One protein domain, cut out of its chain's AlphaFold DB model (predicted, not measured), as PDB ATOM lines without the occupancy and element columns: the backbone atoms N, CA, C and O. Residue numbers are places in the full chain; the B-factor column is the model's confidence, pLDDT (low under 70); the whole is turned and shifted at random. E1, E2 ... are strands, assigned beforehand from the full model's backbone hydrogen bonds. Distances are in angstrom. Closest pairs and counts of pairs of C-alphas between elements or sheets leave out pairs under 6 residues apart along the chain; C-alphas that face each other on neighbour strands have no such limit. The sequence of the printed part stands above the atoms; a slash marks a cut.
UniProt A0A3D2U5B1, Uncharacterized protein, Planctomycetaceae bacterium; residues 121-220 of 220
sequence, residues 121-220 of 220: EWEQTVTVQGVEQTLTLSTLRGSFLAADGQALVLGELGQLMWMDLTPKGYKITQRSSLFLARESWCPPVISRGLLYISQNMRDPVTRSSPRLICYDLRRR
ATOM      1  N   GLU A 121      -8.612  -8.006  63.038       95.69
ATOM      2  CA  GLU A 121      -9.382  -7.672  64.237       95.69
ATOM      3  C   GLU A 121     -10.532  -8.651  64.485       95.69
ATOM      4  O   GLU A 121     -11.063  -9.294  63.573       95.69
ATOM      5  N   TRP A 122     -10.929  -8.769  65.748       95.06
ATOM      6  CA  TRP A 122     -12.097  -9.533  66.156       95.06
ATOM      7  C   TRP A 122     -12.621  -9.129  67.523       95.06
ATOM      8  O   TRP A 122     -11.889  -8.629  68.370       95.06
ATOM      9  N   GLU A 123     -13.873  -9.487  67.787       95.75
ATOM     10  CA  GLU A 123     -14.453  -9.382  69.118       95.75
ATOM     11  C   GLU A 123     -14.154 -10.627  69.967       95.75
ATOM     12  O   GLU A 123     -14.160 -11.771  69.489       95.75
ATOM     13  N   GLN A 124     -13.885 -10.401  71.251       93.88
ATOM     14  CA  GLN A 124     -13.762 -11.430  72.274       93.88
ATOM     15  C   GLN A 124     -14.475 -10.980  73.548       93.88
ATOM     16  O   GLN A 124     -14.118  -9.964  74.144       93.88
ATOM     17  N   THR A 125     -15.434 -11.778  74.008       94.75
ATOM     18  CA  THR A 125     -16.079 -11.573  75.307       94.75
ATOM     19  C   THR A 125     -15.241 -12.194  76.420       94.75
ATOM     20  O   THR A 125     -14.788 -13.336  76.319       94.75
ATOM     21  N   VAL A 126     -15.029 -11.436  77.492       92.75
ATOM     22  CA  VAL A 126     -14.358 -11.874  78.715       92.75
ATOM     23  C   VAL A 126     -15.178 -11.485  79.935       92.75
ATOM     24  O   VAL A 126     -15.834 -10.450  79.946       92.75
ATOM     25  N   THR A 127     -15.121 -12.297  80.987       92.94
ATOM     26  CA  THR A 127     -15.789 -11.994  82.257       92.94
ATOM     27  C   THR A 127     -14.767 -11.479  83.261       92.94
ATOM     28  O   THR A 127     -13.947 -12.240  83.775       92.94
ATOM     29  N   VAL A 128     -14.823 -10.187  83.572       90.19
ATOM     30  CA  VAL A 128     -13.949  -9.538  84.552       90.19
ATOM     31  C   VAL A 128     -14.762  -9.266  85.807       90.19
ATOM     32  O   VAL A 128     -15.733  -8.521  85.771       90.19
ATOM     33  N   GLN A 129     -14.384  -9.890  86.926       88.19
ATOM     34  CA  GLN A 129     -15.075  -9.710  88.215       88.19
ATOM     35  C   GLN A 129     -16.600  -9.958  88.138       88.19
ATOM     36  O   GLN A 129     -17.380  -9.286  88.802       88.19
ATOM     37  N   GLY A 130     -17.023 -10.928  87.321       90.50
ATOM     38  CA  GLY A 130     -18.437 -11.274  87.135       90.50
ATOM     39  C   GLY A 130     -19.193 -10.399  86.129       90.50
ATOM     40  O   GLY A 130     -20.379 -10.627  85.922       90.50
ATOM     41  N   VAL A 131     -18.526  -9.437  85.486       94.12
ATOM     42  CA  VAL A 131     -19.112  -8.582  84.448       94.12
ATOM     43  C   VAL A 131     -18.563  -8.992  83.088       94.12
ATOM     44  O   VAL A 131     -17.348  -9.062  82.901       94.12
ATOM     45  N   GLU A 132     -19.453  -9.271  82.138       96.19
ATOM     46  CA  GLU A 132     -19.059  -9.519  80.754       96.19
ATOM     47  C   GLU A 132     -18.649  -8.220  80.063       96.19
ATOM     48  O   GLU A 132     -19.313  -7.188  80.168       96.19
ATOM     49  N   GLN A 133     -17.531  -8.282  79.353       94.38
ATOM     50  CA  GLN A 133     -16.984  -7.199  78.555       94.38
ATOM     51  C   GLN A 133     -16.585  -7.760  77.197       94.38
ATOM     52  O   GLN A 133     -15.879  -8.766  77.125       94.38
ATOM     53  N   THR A 134     -17.012  -7.103  76.123       95.50
ATOM     54  CA  THR A 134     -16.549  -7.416  74.769       95.50
ATOM     55  C   THR A 134     -15.385  -6.501  74.426       95.50
ATOM     56  O   THR A 134     -15.485  -5.282  74.554       95.50
ATOM     57  N   LEU A 135     -14.270  -7.103  74.022       93.00
ATOM     58  CA  LEU A 135     -13.047  -6.421  73.625       93.00
ATOM     59  C   LEU A 135     -12.823  -6.628  72.128       93.00
ATOM     60  O   LEU A 135     -12.910  -7.763  71.657       93.00
ATOM     61  N   THR A 136     -12.472  -5.564  71.410       94.62
ATOM     62  CA  THR A 136     -11.868  -5.685  70.078       94.62
ATOM     63  C   THR A 136     -10.387  -5.971  70.260       94.62
ATOM     64  O   THR A 136      -9.676  -5.205  70.910       94.62
ATOM     65  N   LEU A 137      -9.931  -7.101  69.733       93.31
ATOM     66  CA  LEU A 137      -8.547  -7.544  69.804       93.31
ATOM     67  C   LEU A 137      -7.984  -7.690  68.396       93.31
ATOM     68  O   LEU A 137      -8.715  -8.000  67.458       93.31
ATOM     69  N   SER A 138      -6.672  -7.518  68.291       94.31
ATOM     70  CA  SER A 138      -5.900  -7.741  67.076       94.31
ATOM     71  C   SER A 138      -4.784  -8.744  67.343       94.31
ATOM     72  O   SER A 138      -4.468  -9.059  68.495       94.31
ATOM     73  N   THR A 139      -4.160  -9.250  66.280       94.38
ATOM     74  CA  THR A 139      -2.897  -9.983  66.419       94.38
ATOM     75  C   THR A 139      -1.815  -9.119  67.053       94.38
ATOM     76  O   THR A 139      -0.987  -9.666  67.778       94.38
ATOM     77  N   LEU A 140      -1.837  -7.803  66.787       94.88
ATOM     78  CA  LEU A 140      -0.721  -6.884  67.027       94.88
ATOM     79  C   LEU A 140       0.558  -7.465  66.398       94.88
ATOM     80  O   LEU A 140       0.518  -7.909  65.247       94.88
ATOM     81  N   ARG A 141       1.676  -7.519  67.134       94.75
ATOM     82  CA  ARG A 141       2.858  -8.301  66.729       94.75
ATOM     83  C   ARG A 141       2.654  -9.783  67.046       94.75
ATOM     84  O   ARG A 141       1.805 -10.164  67.841       94.75
ATOM     85  N   GLY A 142       3.463 -10.656  66.465       95.12
ATOM     86  CA  GLY A 142       3.281 -12.086  66.683       95.12
ATOM     87  C   GLY A 142       4.463 -12.942  66.269       95.12
ATOM     88  O   GLY A 142       5.426 -12.482  65.656       95.12
ATOM     89  N   SER A 143       4.357 -14.222  66.616       96.38
ATOM     90  CA  SER A 143       5.272 -15.268  66.167       96.38
ATOM     91  C   SER A 143       4.598 -16.167  65.146       96.38
ATOM     92  O   SER A 143       3.444 -16.554  65.336       96.38
ATOM     93  N   PHE A 144       5.351 -16.578  64.129       96.81
ATOM     94  CA  PHE A 144       4.948 -17.625  63.198       96.81
ATOM     95  C   PHE A 144       5.634 -18.949  63.532       96.81
ATOM     96  O   PHE A 144       6.807 -18.984  63.900       96.81
ATOM     97  N   LEU A 145       4.917 -20.044  63.304       95.81
ATOM     98  CA  LEU A 145       5.458 -21.388  63.188       95.81
ATOM     99  C   LEU A 145       4.865 -22.041  61.938       95.81
ATOM    100  O   LEU A 145       3.650 -22.196  61.818       95.81
ATOM    101  N   ALA A 146       5.725 -22.428  60.998       93.12
ATOM    102  CA  ALA A 146       5.310 -23.214  59.844       93.12
ATOM    103  C   ALA A 146       5.043 -24.661  60.275       93.12
ATOM    104  O   ALA A 146       5.932 -25.318  60.816       93.12
ATOM    105  N   ALA A 147       3.841 -25.163  60.012       89.69
ATOM    106  CA  ALA A 147       3.469 -26.547  60.286       89.69
ATOM    107  C   ALA A 147       2.454 -27.021  59.241       89.69
ATOM    108  O   ALA A 147       1.490 -26.318  58.950       89.69
ATOM    109  N   ASP A 148       2.704 -28.186  58.636       84.19
ATOM    110  CA  ASP A 148       1.825 -28.828  57.645       84.19
ATOM    111  C   ASP A 148       1.364 -27.906  56.492       84.19
ATOM    112  O   ASP A 148       0.235 -27.971  56.014       84.19
ATOM    113  N   GLY A 149       2.251 -27.016  56.029       84.12
ATOM    114  CA  GLY A 149       1.967 -26.063  54.942       84.12
ATOM    115  C   GLY A 149       1.123 -24.845  55.350       84.12
ATOM    116  O   GLY A 149       0.890 -23.949  54.525       84.12
ATOM    117  N   GLN A 150       0.714 -24.774  56.616       86.38
ATOM    118  CA  GLN A 150      -0.024 -23.666  57.217       86.38
ATOM    119  C   GLN A 150       0.862 -22.858  58.173       86.38
ATOM    120  O   GLN A 150       1.950 -23.288  58.574       86.38
ATOM    121  N   ALA A 151       0.399 -21.660  58.522       95.75
ATOM    122  CA  ALA A 151       1.034 -20.824  59.528       95.75
ATOM    123  C   ALA A 151       0.260 -20.943  60.844       95.75
ATOM    124  O   ALA A 151      -0.898 -20.532  60.922       95.75
ATOM    125  N   LEU A 152       0.903 -21.482  61.875       96.81
ATOM    126  CA  LEU A 152       0.445 -21.326  63.247       96.81
ATOM    127  C   LEU A 152       0.980 -19.995  63.776       96.81
ATOM    128  O   LEU A 152       2.182 -19.739  63.726       96.81
ATOM    129  N   VAL A 153       0.093 -19.144  64.272       97.25
ATOM    130  CA  VAL A 153       0.398 -17.774  64.684       97.25
ATOM    131  C   VAL A 153       0.023 -17.584  66.140       97.25
ATOM    132  O   VAL A 153      -1.117 -17.837  66.526       97.25
ATOM    133  N   LEU A 154       0.976 -17.119  66.944       97.38
ATOM    134  CA  LEU A 154       0.726 -16.644  68.302       97.38
ATOM    135  C   LEU A 154       0.761 -15.115  68.289       97.38
ATOM    136  O   LEU A 154       1.828 -14.530  68.091       97.38
ATOM    137  N   GLY A 155      -0.406 -14.491  68.458       95.62
ATOM    138  CA  GLY A 155      -0.536 -13.041  68.596       95.62
ATOM    139  C   GLY A 155      -0.028 -12.548  69.951       95.62
ATOM    140  O   GLY A 155       0.068 -13.313  70.916       95.62
ATOM    141  N   GLU A 156       0.278 -11.257  70.034       94.25
ATOM    142  CA  GLU A 156       0.936 -10.640  71.189       94.25
ATOM    143  C   GLU A 156       0.161 -10.819  72.501       94.25
ATOM    144  O   GLU A 156       0.765 -10.976  73.565       94.25
ATOM    145  N   LEU A 157      -1.171 -10.871  72.425       93.75
ATOM    146  CA  LEU A 157      -2.052 -10.943  73.590       93.75
ATOM    147  C   LEU A 157      -2.434 -12.374  74.006       93.75
ATOM    148  O   LEU A 157      -3.225 -12.529  74.936       93.75
ATOM    149  N   GLY A 158      -1.866 -13.411  73.374       95.06
ATOM    150  CA  GLY A 158      -2.047 -14.815  73.779       95.06
ATOM    151  C   GLY A 158      -3.064 -15.619  72.958       95.06
ATOM    152  O   GLY A 158      -3.458 -16.721  73.354       95.06
ATOM    153  N   GLN A 159      -3.499 -15.098  71.810       95.44
ATOM    154  CA  GLN A 159      -4.370 -15.811  70.875       95.44
ATOM    155  C   GLN A 159      -3.539 -16.662  69.921       95.44
ATOM    156  O   GLN A 159      -2.579 -16.192  69.313       95.44
ATOM    157  N   LEU A 160      -3.946 -17.918  69.775       97.06
ATOM    158  CA  LEU A 160      -3.359 -18.873  68.853       97.06
ATOM    159  C   LEU A 160      -4.279 -19.038  67.646       97.06
ATOM    160  O   LEU A 160      -5.478 -19.280  67.802       97.06
ATOM    161  N   MET A 161      -3.726 -18.909  66.446       96.38
ATOM    162  CA  MET A 161      -4.480 -18.925  65.196       96.38
ATOM    163  C   MET A 161      -3.802 -19.810  64.164       96.38
ATOM    164  O   MET A 161      -2.590 -19.746  63.992       96.38
ATOM    165  N   TRP A 162      -4.594 -20.570  63.421       95.88
ATOM    166  CA  TRP A 162      -4.161 -21.080  62.127       95.88
ATOM    167  C   TRP A 162      -4.513 -20.050  61.061       95.88
ATOM    168  O   TRP A 162      -5.649 -19.566  61.003       95.88
ATOM    169  N   MET A 163      -3.533 -19.700  60.231       96.50
ATOM    170  CA  MET A 163      -3.690 -18.724  59.161       96.50
ATOM    171  C   MET A 163      -3.261 -19.313  57.819       96.50
ATOM    172  O   MET A 163      -2.153 -19.837  57.665       96.50
ATOM    173  N   ASP A 164      -4.134 -19.164  56.827       95.75
ATOM    174  CA  ASP A 164      -3.777 -19.337  55.427       95.75
ATOM    175  C   ASP A 164      -3.251 -17.995  54.910       95.75
ATOM    176  O   ASP A 164      -3.980 -17.003  54.865       95.75
ATOM    177  N   LEU A 165      -1.971 -17.962  54.545       97.06
ATOM    178  CA  LEU A 165      -1.271 -16.766  54.075       97.06
ATOM    179  C   LEU A 165      -0.926 -16.914  52.595       97.06
ATOM    180  O   LEU A 165      -0.331 -17.920  52.195       97.06
ATOM    181  N   THR A 166      -1.322 -15.923  51.793       97.25
ATOM    182  CA  THR A 166      -1.061 -15.880  50.349       97.25
ATOM    183  C   THR A 166      -0.794 -14.445  49.882       97.25
ATOM    184  O   THR A 166      -1.119 -13.487  50.581       97.25
ATOM    185  N   PRO A 167      -0.268 -14.235  48.665       98.19
ATOM    186  CA  PRO A 167      -0.128 -12.893  48.090       98.19
ATOM    187  C   PRO A 167      -1.463 -12.181  47.837       98.19
ATOM    188  O   PRO A 167      -1.470 -10.993  47.546       98.19
ATOM    189  N   LYS A 168      -2.592 -12.895  47.919       98.12
ATOM    190  CA  LYS A 168      -3.936 -12.321  47.759       98.12
ATOM    191  C   LYS A 168      -4.539 -11.829  49.078       98.12
ATOM    192  O   LYS A 168      -5.603 -11.228  49.046       98.12
ATOM    193  N   GLY A 169      -3.901 -12.130  50.209       97.62
ATOM    194  CA  GLY A 169      -4.376 -11.790  51.546       97.62
ATOM    195  C   GLY A 169      -4.194 -12.942  52.530       97.62
ATOM    196  O   GLY A 169      -3.507 -13.934  52.247       97.62
ATOM    197  N   TYR A 170      -4.854 -12.816  53.677       96.88
ATOM    198  CA  TYR A 170      -4.853 -13.812  54.740       96.88
ATOM    199  C   TYR A 170      -6.266 -14.327  55.034       96.88
ATOM    200  O   TYR A 170      -7.268 -13.674  54.745       96.88
ATOM    201  N   LYS A 171      -6.342 -15.503  55.659       96.06
ATOM    202  CA  LYS A 171      -7.569 -16.025  56.261       96.06
ATOM    203  C   LYS A 171      -7.246 -16.718  57.577       96.06
ATOM    204  O   LYS A 171      -6.432 -17.635  57.602       96.06
ATOM    205  N   ILE A 172      -7.922 -16.323  58.653       96.44
ATOM    206  CA  ILE A 172      -7.902 -17.067  59.920       96.44
ATOM    207  C   ILE A 172      -8.828 -18.275  59.757       96.44
ATOM    208  O   ILE A 172     -10.033 -18.116  59.559       96.44
ATOM    209  N   THR A 173      -8.275 -19.485  59.792       95.56
ATOM    210  CA  THR A 173      -9.047 -20.728  59.627       95.56
ATOM    211  C   THR A 173      -9.551 -21.263  60.958       95.56
ATOM    212  O   THR A 173     -10.650 -21.808  61.029       95.56
ATOM    213  N   GLN A 174      -8.770 -21.073  62.020       94.81
ATOM    214  CA  GLN A 174      -9.127 -21.405  63.395       94.81
ATOM    215  C   GLN A 174      -8.474 -20.401  64.342       94.81
ATOM    216  O   GLN A 174      -7.362 -19.940  64.086       94.81
ATOM    217  N   ARG A 175      -9.144 -20.094  65.455       95.62
ATOM    218  CA  ARG A 175      -8.606 -19.253  66.529       95.62
ATOM    219  C   ARG A 175      -9.005 -19.808  67.889       95.62
ATOM    220  O   ARG A 175     -10.143 -20.229  68.074       95.62
ATOM    221  N   SER A 176      -8.086 -19.741  68.842       94.94
ATOM    222  CA  SER A 176      -8.348 -19.986  70.256       94.94
ATOM    223  C   SER A 176      -7.640 -18.946  71.118       94.94
ATOM    224  O   SER A 176      -6.503 -18.565  70.837       94.94
ATOM    225  N   SER A 177      -8.305 -18.487  72.173       94.19
ATOM    226  CA  SER A 177      -7.724 -17.566  73.151       94.19
ATOM    227  C   SER A 177      -7.197 -18.378  74.325       94.19
ATOM    228  O   SER A 177      -7.974 -18.863  75.145       94.19
ATOM    229  N   LEU A 178      -5.879 -18.572  74.380       95.00
ATOM    230  CA  LEU A 178      -5.263 -19.474  75.357       95.00
ATOM    231  C   LEU A 178      -5.161 -18.832  76.743       95.00
ATOM    232  O   LEU A 178      -5.259 -19.498  77.773       95.00
ATOM    233  N   PHE A 179      -4.907 -17.530  76.743       94.75
ATOM    234  CA  PHE A 179      -4.830 -16.640  77.890       94.75
ATOM    235  C   PHE A 179      -4.910 -15.204  77.369       94.75
ATOM    236  O   PHE A 179      -4.788 -14.970  76.166       94.75
ATOM    237  N   LEU A 180      -5.088 -14.249  78.277       93.44
ATOM    238  CA  LEU A 180      -4.779 -12.853  77.995       93.44
ATOM    239  C   LEU A 180      -3.441 -12.483  78.625       93.44
ATOM    240  O   LEU A 180      -3.171 -12.808  79.780       93.44
ATOM    241  N   ALA A 181      -2.599 -11.791  77.872       90.56
ATOM    242  CA  ALA A 181      -1.335 -11.254  78.351       90.56
ATOM    243  C   ALA A 181      -1.089  -9.876  77.743       90.56
ATOM    244  O   ALA A 181      -1.669  -9.533  76.720       90.56
ATOM    245  N   ARG A 182      -0.212  -9.090  78.376       86.06
ATOM    246  CA  ARG A 182       0.314  -7.859  77.763       86.06
ATOM    247  C   ARG A 182       1.373  -8.156  76.702       86.06
ATOM    248  O   ARG A 182       1.554  -7.371  75.792       86.06
ATOM    249  N   GLU A 183       2.083  -9.274  76.843       89.25
ATOM    250  CA  GLU A 183       3.176  -9.654  75.953       89.25
ATOM    251  C   GLU A 183       3.329 -11.181  75.890       89.25
ATOM    252  O   GLU A 183       3.458 -11.864  76.913       89.25
ATOM    253  N   SER A 184       3.335 -11.715  74.668       93.00
ATOM    254  CA  SER A 184       3.520 -13.140  74.350       93.00
ATOM    255  C   SER A 184       4.655 -13.319  73.339       93.00
ATOM    256  O   SER A 184       4.484 -13.895  72.271       93.00
ATOM    257  N   TRP A 185       5.831 -12.774  73.657       93.00
ATOM    258  CA  TRP A 185       6.960 -12.681  72.717       93.00
ATOM    259  C   TRP A 185       7.792 -13.965  72.587       93.00
ATOM    260  O   TRP A 185       8.747 -14.011  71.816       93.00
ATOM    261  N   CYS A 186       7.463 -15.016  73.343       93.62
ATOM    262  CA  CYS A 186       8.115 -16.314  73.194       93.62
ATOM    263  C   CYS A 186       7.439 -17.085  72.048       93.62
ATOM    264  O   CYS A 186       6.231 -17.324  72.135       93.62
ATOM    265  N   PRO A 187       8.170 -17.480  70.989       93.56
ATOM    266  CA  PRO A 187       7.565 -18.177  69.864       93.56
ATOM    267  C   PRO A 187       7.033 -19.561  70.268       93.56
ATOM    268  O   PRO A 187       7.646 -20.238  71.101       93.56
ATOM    269  N   PRO A 188       5.913 -20.016  69.677       95.19
ATOM    270  CA  PRO A 188       5.417 -21.368  69.890       95.19
ATOM    271  C   PRO A 188       6.398 -22.394  69.310       95.19
ATOM    272  O   PRO A 188       6.975 -22.189  68.242       95.19
ATOM    273  N   VAL A 189       6.551 -23.532  69.989       96.12
ATOM    274  CA  VAL A 189       7.433 -24.624  69.546       96.12
ATOM    275  C   VAL A 189       6.646 -25.921  69.466       96.12
ATOM    276  O   VAL A 189       5.928 -26.272  70.399       96.12
ATOM    277  N   ILE A 190       6.820 -26.671  68.377       95.62
ATOM    278  CA  ILE A 190       6.306 -28.037  68.261       95.62
ATOM    279  C   ILE A 190       7.460 -29.027  68.392       95.62
ATOM    280  O   ILE A 190       8.475 -28.918  67.708       95.62
ATOM    281  N   SER A 191       7.285 -30.034  69.245       95.56
ATOM    282  CA  SER A 191       8.206 -31.163  69.366       95.56
ATOM    283  C   SER A 191       7.423 -32.457  69.537       95.56
ATOM    284  O   SER A 191       6.594 -32.578  70.435       95.56
ATOM    285  N   ARG A 192       7.665 -33.437  68.654       94.56
ATOM    286  CA  ARG A 192       7.001 -34.760  68.672       94.56
ATOM    287  C   ARG A 192       5.462 -34.681  68.718       94.56
ATOM    288  O   ARG A 192       4.822 -35.500  69.373       94.56
ATOM    289  N   GLY A 193       4.879 -33.692  68.037       93.56
ATOM    290  CA  GLY A 193       3.429 -33.457  68.006       93.56
ATOM    291  C   GLY A 193       2.856 -32.787  69.261       93.56
ATOM    292  O   GLY A 193       1.641 -32.702  69.396       93.56
ATOM    293  N   LEU A 194       3.700 -32.315  70.179       95.94
ATOM    294  CA  LEU A 194       3.298 -31.492  71.316       95.94
ATOM    295  C   LEU A 194       3.629 -30.030  71.029       95.94
ATOM    296  O   LEU A 194       4.756 -29.723  70.639       95.94
ATOM    297  N   LEU A 195       2.654 -29.149  71.225       96.62
ATOM    298  CA  LEU A 195       2.794 -27.705  71.085       96.62
ATOM    299  C   LEU A 195       3.049 -27.074  72.452       96.62
ATOM    300  O   LEU A 195       2.233 -27.212  73.362       96.62
ATOM    301  N   TYR A 196       4.154 -26.348  72.568       97.56
ATOM    302  CA  TYR A 196       4.580 -25.644  73.769       97.56
ATOM    303  C   TYR A 196       4.427 -24.137  73.584       97.56
ATOM    304  O   TYR A 196       4.913 -23.575  72.600       97.56
ATOM    305  N   ILE A 197       3.761 -23.489  74.540       97.19
ATOM    306  CA  ILE A 197       3.500 -22.046  74.538       97.19
ATOM    307  C   ILE A 197       3.805 -21.481  75.922       97.19
ATOM    308  O   ILE A 197       3.299 -21.984  76.926       97.19
ATOM    309  N   SER A 198       4.616 -20.426  75.975       95.62
ATOM    310  CA  SER A 198       4.928 -19.732  77.223       95.62
ATOM    311  C   SER A 198       3.953 -18.584  77.460       95.62
ATOM    312  O   SER A 198       3.874 -17.645  76.669       95.62
ATOM    313  N   GLN A 199       3.244 -18.635  78.583       94.69
ATOM    314  CA  GLN A 199       2.578 -17.478  79.157       94.69
ATOM    315  C   GLN A 199       3.573 -16.780  80.090       94.69
ATOM    316  O   GLN A 199       3.819 -17.250  81.203       94.69
ATOM    317  N   ASN A 200       4.133 -15.653  79.649       90.81
ATOM    318  CA  ASN A 200       5.182 -14.951  80.395       90.81
ATOM    319  C   ASN A 200       4.632 -14.108  81.555       90.81
ATOM    320  O   ASN A 200       5.320 -13.890  82.550       90.81
ATOM    321  N   MET A 201       3.381 -13.653  81.441       91.81
ATOM    322  CA  MET A 201       2.766 -12.698  82.361       91.81
ATOM    323  C   MET A 201       1.488 -13.250  82.988       91.81
ATOM    324  O   MET A 201       0.798 -14.094  82.416       91.81
ATOM    325  N   ARG A 202       1.154 -12.751  84.184       93.88
ATOM    326  CA  ARG A 202      -0.112 -13.085  84.845       93.88
ATOM    327  C   ARG A 202      -1.282 -12.626  83.977       93.88
ATOM    328  O   ARG A 202      -1.312 -11.472  83.556       93.88
ATOM    329  N   ASP A 203      -2.255 -13.508  83.785       94.44
ATOM    330  CA  ASP A 203      -3.475 -13.177  83.048       94.44
ATOM    331  C   ASP A 203      -4.286 -12.118  83.823       94.44
ATOM    332  O   ASP A 203      -4.597 -12.339  85.003       94.44
ATOM    333  N   PRO A 204      -4.610 -10.959  83.223       91.50
ATOM    334  CA  PRO A 204      -5.301  -9.881  83.924       91.50
ATOM    335  C   PRO A 204      -6.752 -10.232  84.281       91.50
ATOM    336  O   PRO A 204      -7.280  -9.686  85.251       91.50
ATOM    337  N   VAL A 205      -7.372 -11.162  83.549       91.38
ATOM    338  CA  VAL A 205      -8.763 -11.589  83.730       91.38
ATOM    339  C   VAL A 205      -8.828 -12.802  84.650       91.38
ATOM    340  O   VAL A 205      -9.425 -12.739  85.722       91.38
ATOM    341  N   THR A 206      -8.159 -13.897  84.280       91.31
ATOM    342  CA  THR A 206      -8.249 -15.168  85.023       91.31
ATOM    343  C   THR A 206      -7.331 -15.221  86.243       91.31
ATOM    344  O   THR A 206      -7.437 -16.134  87.059       91.31
ATOM    345  N   ARG A 207      -6.394 -14.269  86.372       91.81
ATOM    346  CA  ARG A 207      -5.339 -14.228  87.404       91.81
ATOM    347  C   ARG A 207      -4.385 -15.423  87.390       91.81
ATOM    348  O   ARG A 207      -3.548 -15.517  88.292       91.81
ATOM    349  N   SER A 208      -4.448 -16.270  86.364       92.75
ATOM    350  CA  SER A 208      -3.501 -17.356  86.111       92.75
ATOM    351  C   SER A 208      -2.054 -16.861  86.166       92.75
ATOM    352  O   SER A 208      -1.735 -15.844  85.551       92.75
ATOM    353  N   SER A 209      -1.179 -17.558  86.895       94.69
ATOM    354  CA  SER A 209       0.253 -17.241  86.952       94.69
ATOM    355  C   SER A 209       0.967 -17.562  85.630       94.69
ATOM    356  O   SER A 209       0.468 -18.400  84.874       94.69
ATOM    357  N   PRO A 210       2.153 -16.968  85.380       94.94
ATOM    358  CA  PRO A 210       3.031 -17.392  84.292       94.94
ATOM    359  C   PRO A 210       3.260 -18.907  84.299       94.94
ATOM    360  O   PRO A 210       3.383 -19.512  85.370       94.94
ATOM    361  N   ARG A 211       3.278 -19.523  83.114       95.44
ATOM    362  CA  ARG A 211       3.351 -20.982  82.950       95.44
ATOM    363  C   ARG A 211       3.761 -21.377  81.537       95.44
ATOM    364  O   ARG A 211       3.469 -20.671  80.576       95.44
ATOM    365  N   LEU A 212       4.351 -22.562  81.418       96.31
ATOM    366  CA  LEU A 212       4.492 -23.261  80.145       96.31
ATOM    367  C   LEU A 212       3.255 -24.138  79.926       96.31
ATOM    368  O   LEU A 212       2.920 -24.963  80.774       96.31
ATOM    369  N   ILE A 213       2.581 -23.954  78.797       96.19
ATOM    370  CA  ILE A 213       1.389 -24.707  78.411       96.19
ATOM    371  C   ILE A 213       1.783 -25.709  77.329       96.19
ATOM    372  O   ILE A 213       2.501 -25.359  76.394       96.19
ATOM    373  N   CYS A 214       1.315 -26.948  77.462       97.06
ATOM    374  CA  CYS A 214       1.559 -28.024  76.509       97.06
ATOM    375  C   CYS A 214       0.223 -28.536  75.961       97.06
ATOM    376  O   CYS A 214      -0.603 -29.031  76.727       97.06
ATOM    377  N   TYR A 215       0.037 -28.459  74.646       95.00
ATOM    378  CA  TYR A 215      -1.110 -29.022  73.935       95.00
ATOM    379  C   TYR A 215      -0.686 -30.261  73.147       95.00
ATOM    380  O   TYR A 215       0.381 -30.281  72.532       95.00
ATOM    381  N   ASP A 216      -1.520 -31.298  73.155       94.75
ATOM    382  CA  ASP A 216      -1.283 -32.522  72.392       94.75
ATOM    383  C   ASP A 216      -1.959 -32.432  71.019       94.75
ATOM    384  O   ASP A 216      -3.174 -32.581  70.919       94.75
ATOM    385  N   LEU A 217      -1.176 -32.205  69.960       90.56
ATOM    386  CA  LEU A 217      -1.680 -32.131  68.581       90.56
ATOM    387  C   LEU A 217      -1.795 -33.510  67.911       90.56
ATOM    388  O   LEU A 217      -2.182 -33.605  66.750       90.56
ATOM    389  N   ARG A 218      -1.447 -34.598  68.609       91.31
ATOM    390  CA  ARG A 218      -1.471 -35.960  68.044       91.31
ATOM    391  C   ARG A 218      -2.867 -36.575  68.060       91.31
ATOM    392  O   ARG A 218      -3.092 -37.581  67.392       91.31
ATOM    393  N   ARG A 219      -3.782 -36.022  68.858       77.00
ATOM    394  CA  ARG A 219      -5.152 -36.520  69.004       77.00
ATOM    395  C   ARG A 219      -6.090 -35.603  68.222       77.00
ATOM    396  O   ARG A 219      -6.168 -34.418  68.524       77.00
ATOM    397  N   ARG A 220      -6.729 -36.165  67.195       56.81
ATOM    398  CA  ARG A 220      -7.851 -35.550  66.476       56.81
ATOM    399  C   ARG A 220      -9.153 -35.850  67.199       56.81
ATOM    400  O   ARG A 220      -9.246 -36.970  67.750       56.81
TER     401      ARG A 220
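AT A GLANCE: This is residues 121 to 220 of the 220 residues of an uncharacterized protein of Planctomycetaceae bacterium (UniProt A0A3D2U5B1). A strongly twisted sheet of four strands, E3 to E6, forms the largest part; a smaller sheet of three strands, E7 to E9, stands over one face of it at E3 and E4, nearest where E7 comes to E3, and a long two-stranded hairpin, E1 and E2, extends to another side. The three parts come near one another at few places, and long links cross from E6 to the small sheet and loop out between E8 and E9. The 100 printed residues include nine named strands, E1 to E9 in chain order, and no named helix, and the class is all strand. The sheets run E3 - E4 - E5 - E6, E7 - E8 - E9 and E1 - E2, each antiparallel. The whole is compact, with a radius of gyration of the C-alphas of 14.0 A and spans of 41 by 32 by 26 A.

HOW THE PARTS SIT: E3, residues 142 to 147, E4, residues 150 to 155, E5, residues 159 to 166, and E6, residues 169 to 177, form a meander, each strand the antiparallel neighbour of the one before. From edge to edge their lines turn by 81 degrees. E5 bends by 53 degrees at residue 162 and E6 by 65 degrees at residue 174. N 145 and O 152 of the hairpin E3 and E4 are 2.8 A apart, within hydrogen-bond range, as are N 153 and O 161 of E4 and E5, 2.8 A, and N 162 and O 174 of E5 and E6, 2.9 A. E7, residues 189 to 191, E8, residues 194 to 199, and E9, residues 211 to 216, form a second meander; N 191 and O 194 are 2.9 A apart, and N 197 and O 213 are 2.9 A apart. The closest C-alphas of E3 and E7 are those of Leu 145 and Val 189, 7.4 A. E1, residues 121 to 128, and E2, residues 131 to 138, are a hairpin at 153 degrees, with N 124 and O 135 2.8 A apart. The closest C-alphas of E2 and E4 are those of Ser 138 and Gly 155, 7.7 A. E1 is apart from E3 to E9.

IN THESE COORDINATES: E6 is the longest strand by residues, 22.6 A from first to last C-alpha; E2 measures 21.8 A, E1 20.9 A and E5 20.8 A. E1 begins at C-alpha 121, (-9.382, -7.672, 64.237). E3 begins at C-alpha 142, (3.281, -12.086, 66.683). E9 ends at C-alpha 216, (-1.283, -32.522, 72.392).

THE WHOLE: The two C-alphas farthest apart are those of Gly 130 and Pro 167, 43.2 A. The printed part has no cut and ends at residue 220, the chain's last. The links E6 to E7 and E8 to E9 are long, with 11 residues each; the other links are tight. Mean pLDDT of the printed part is 93.7, and residue 220 alone is under 70.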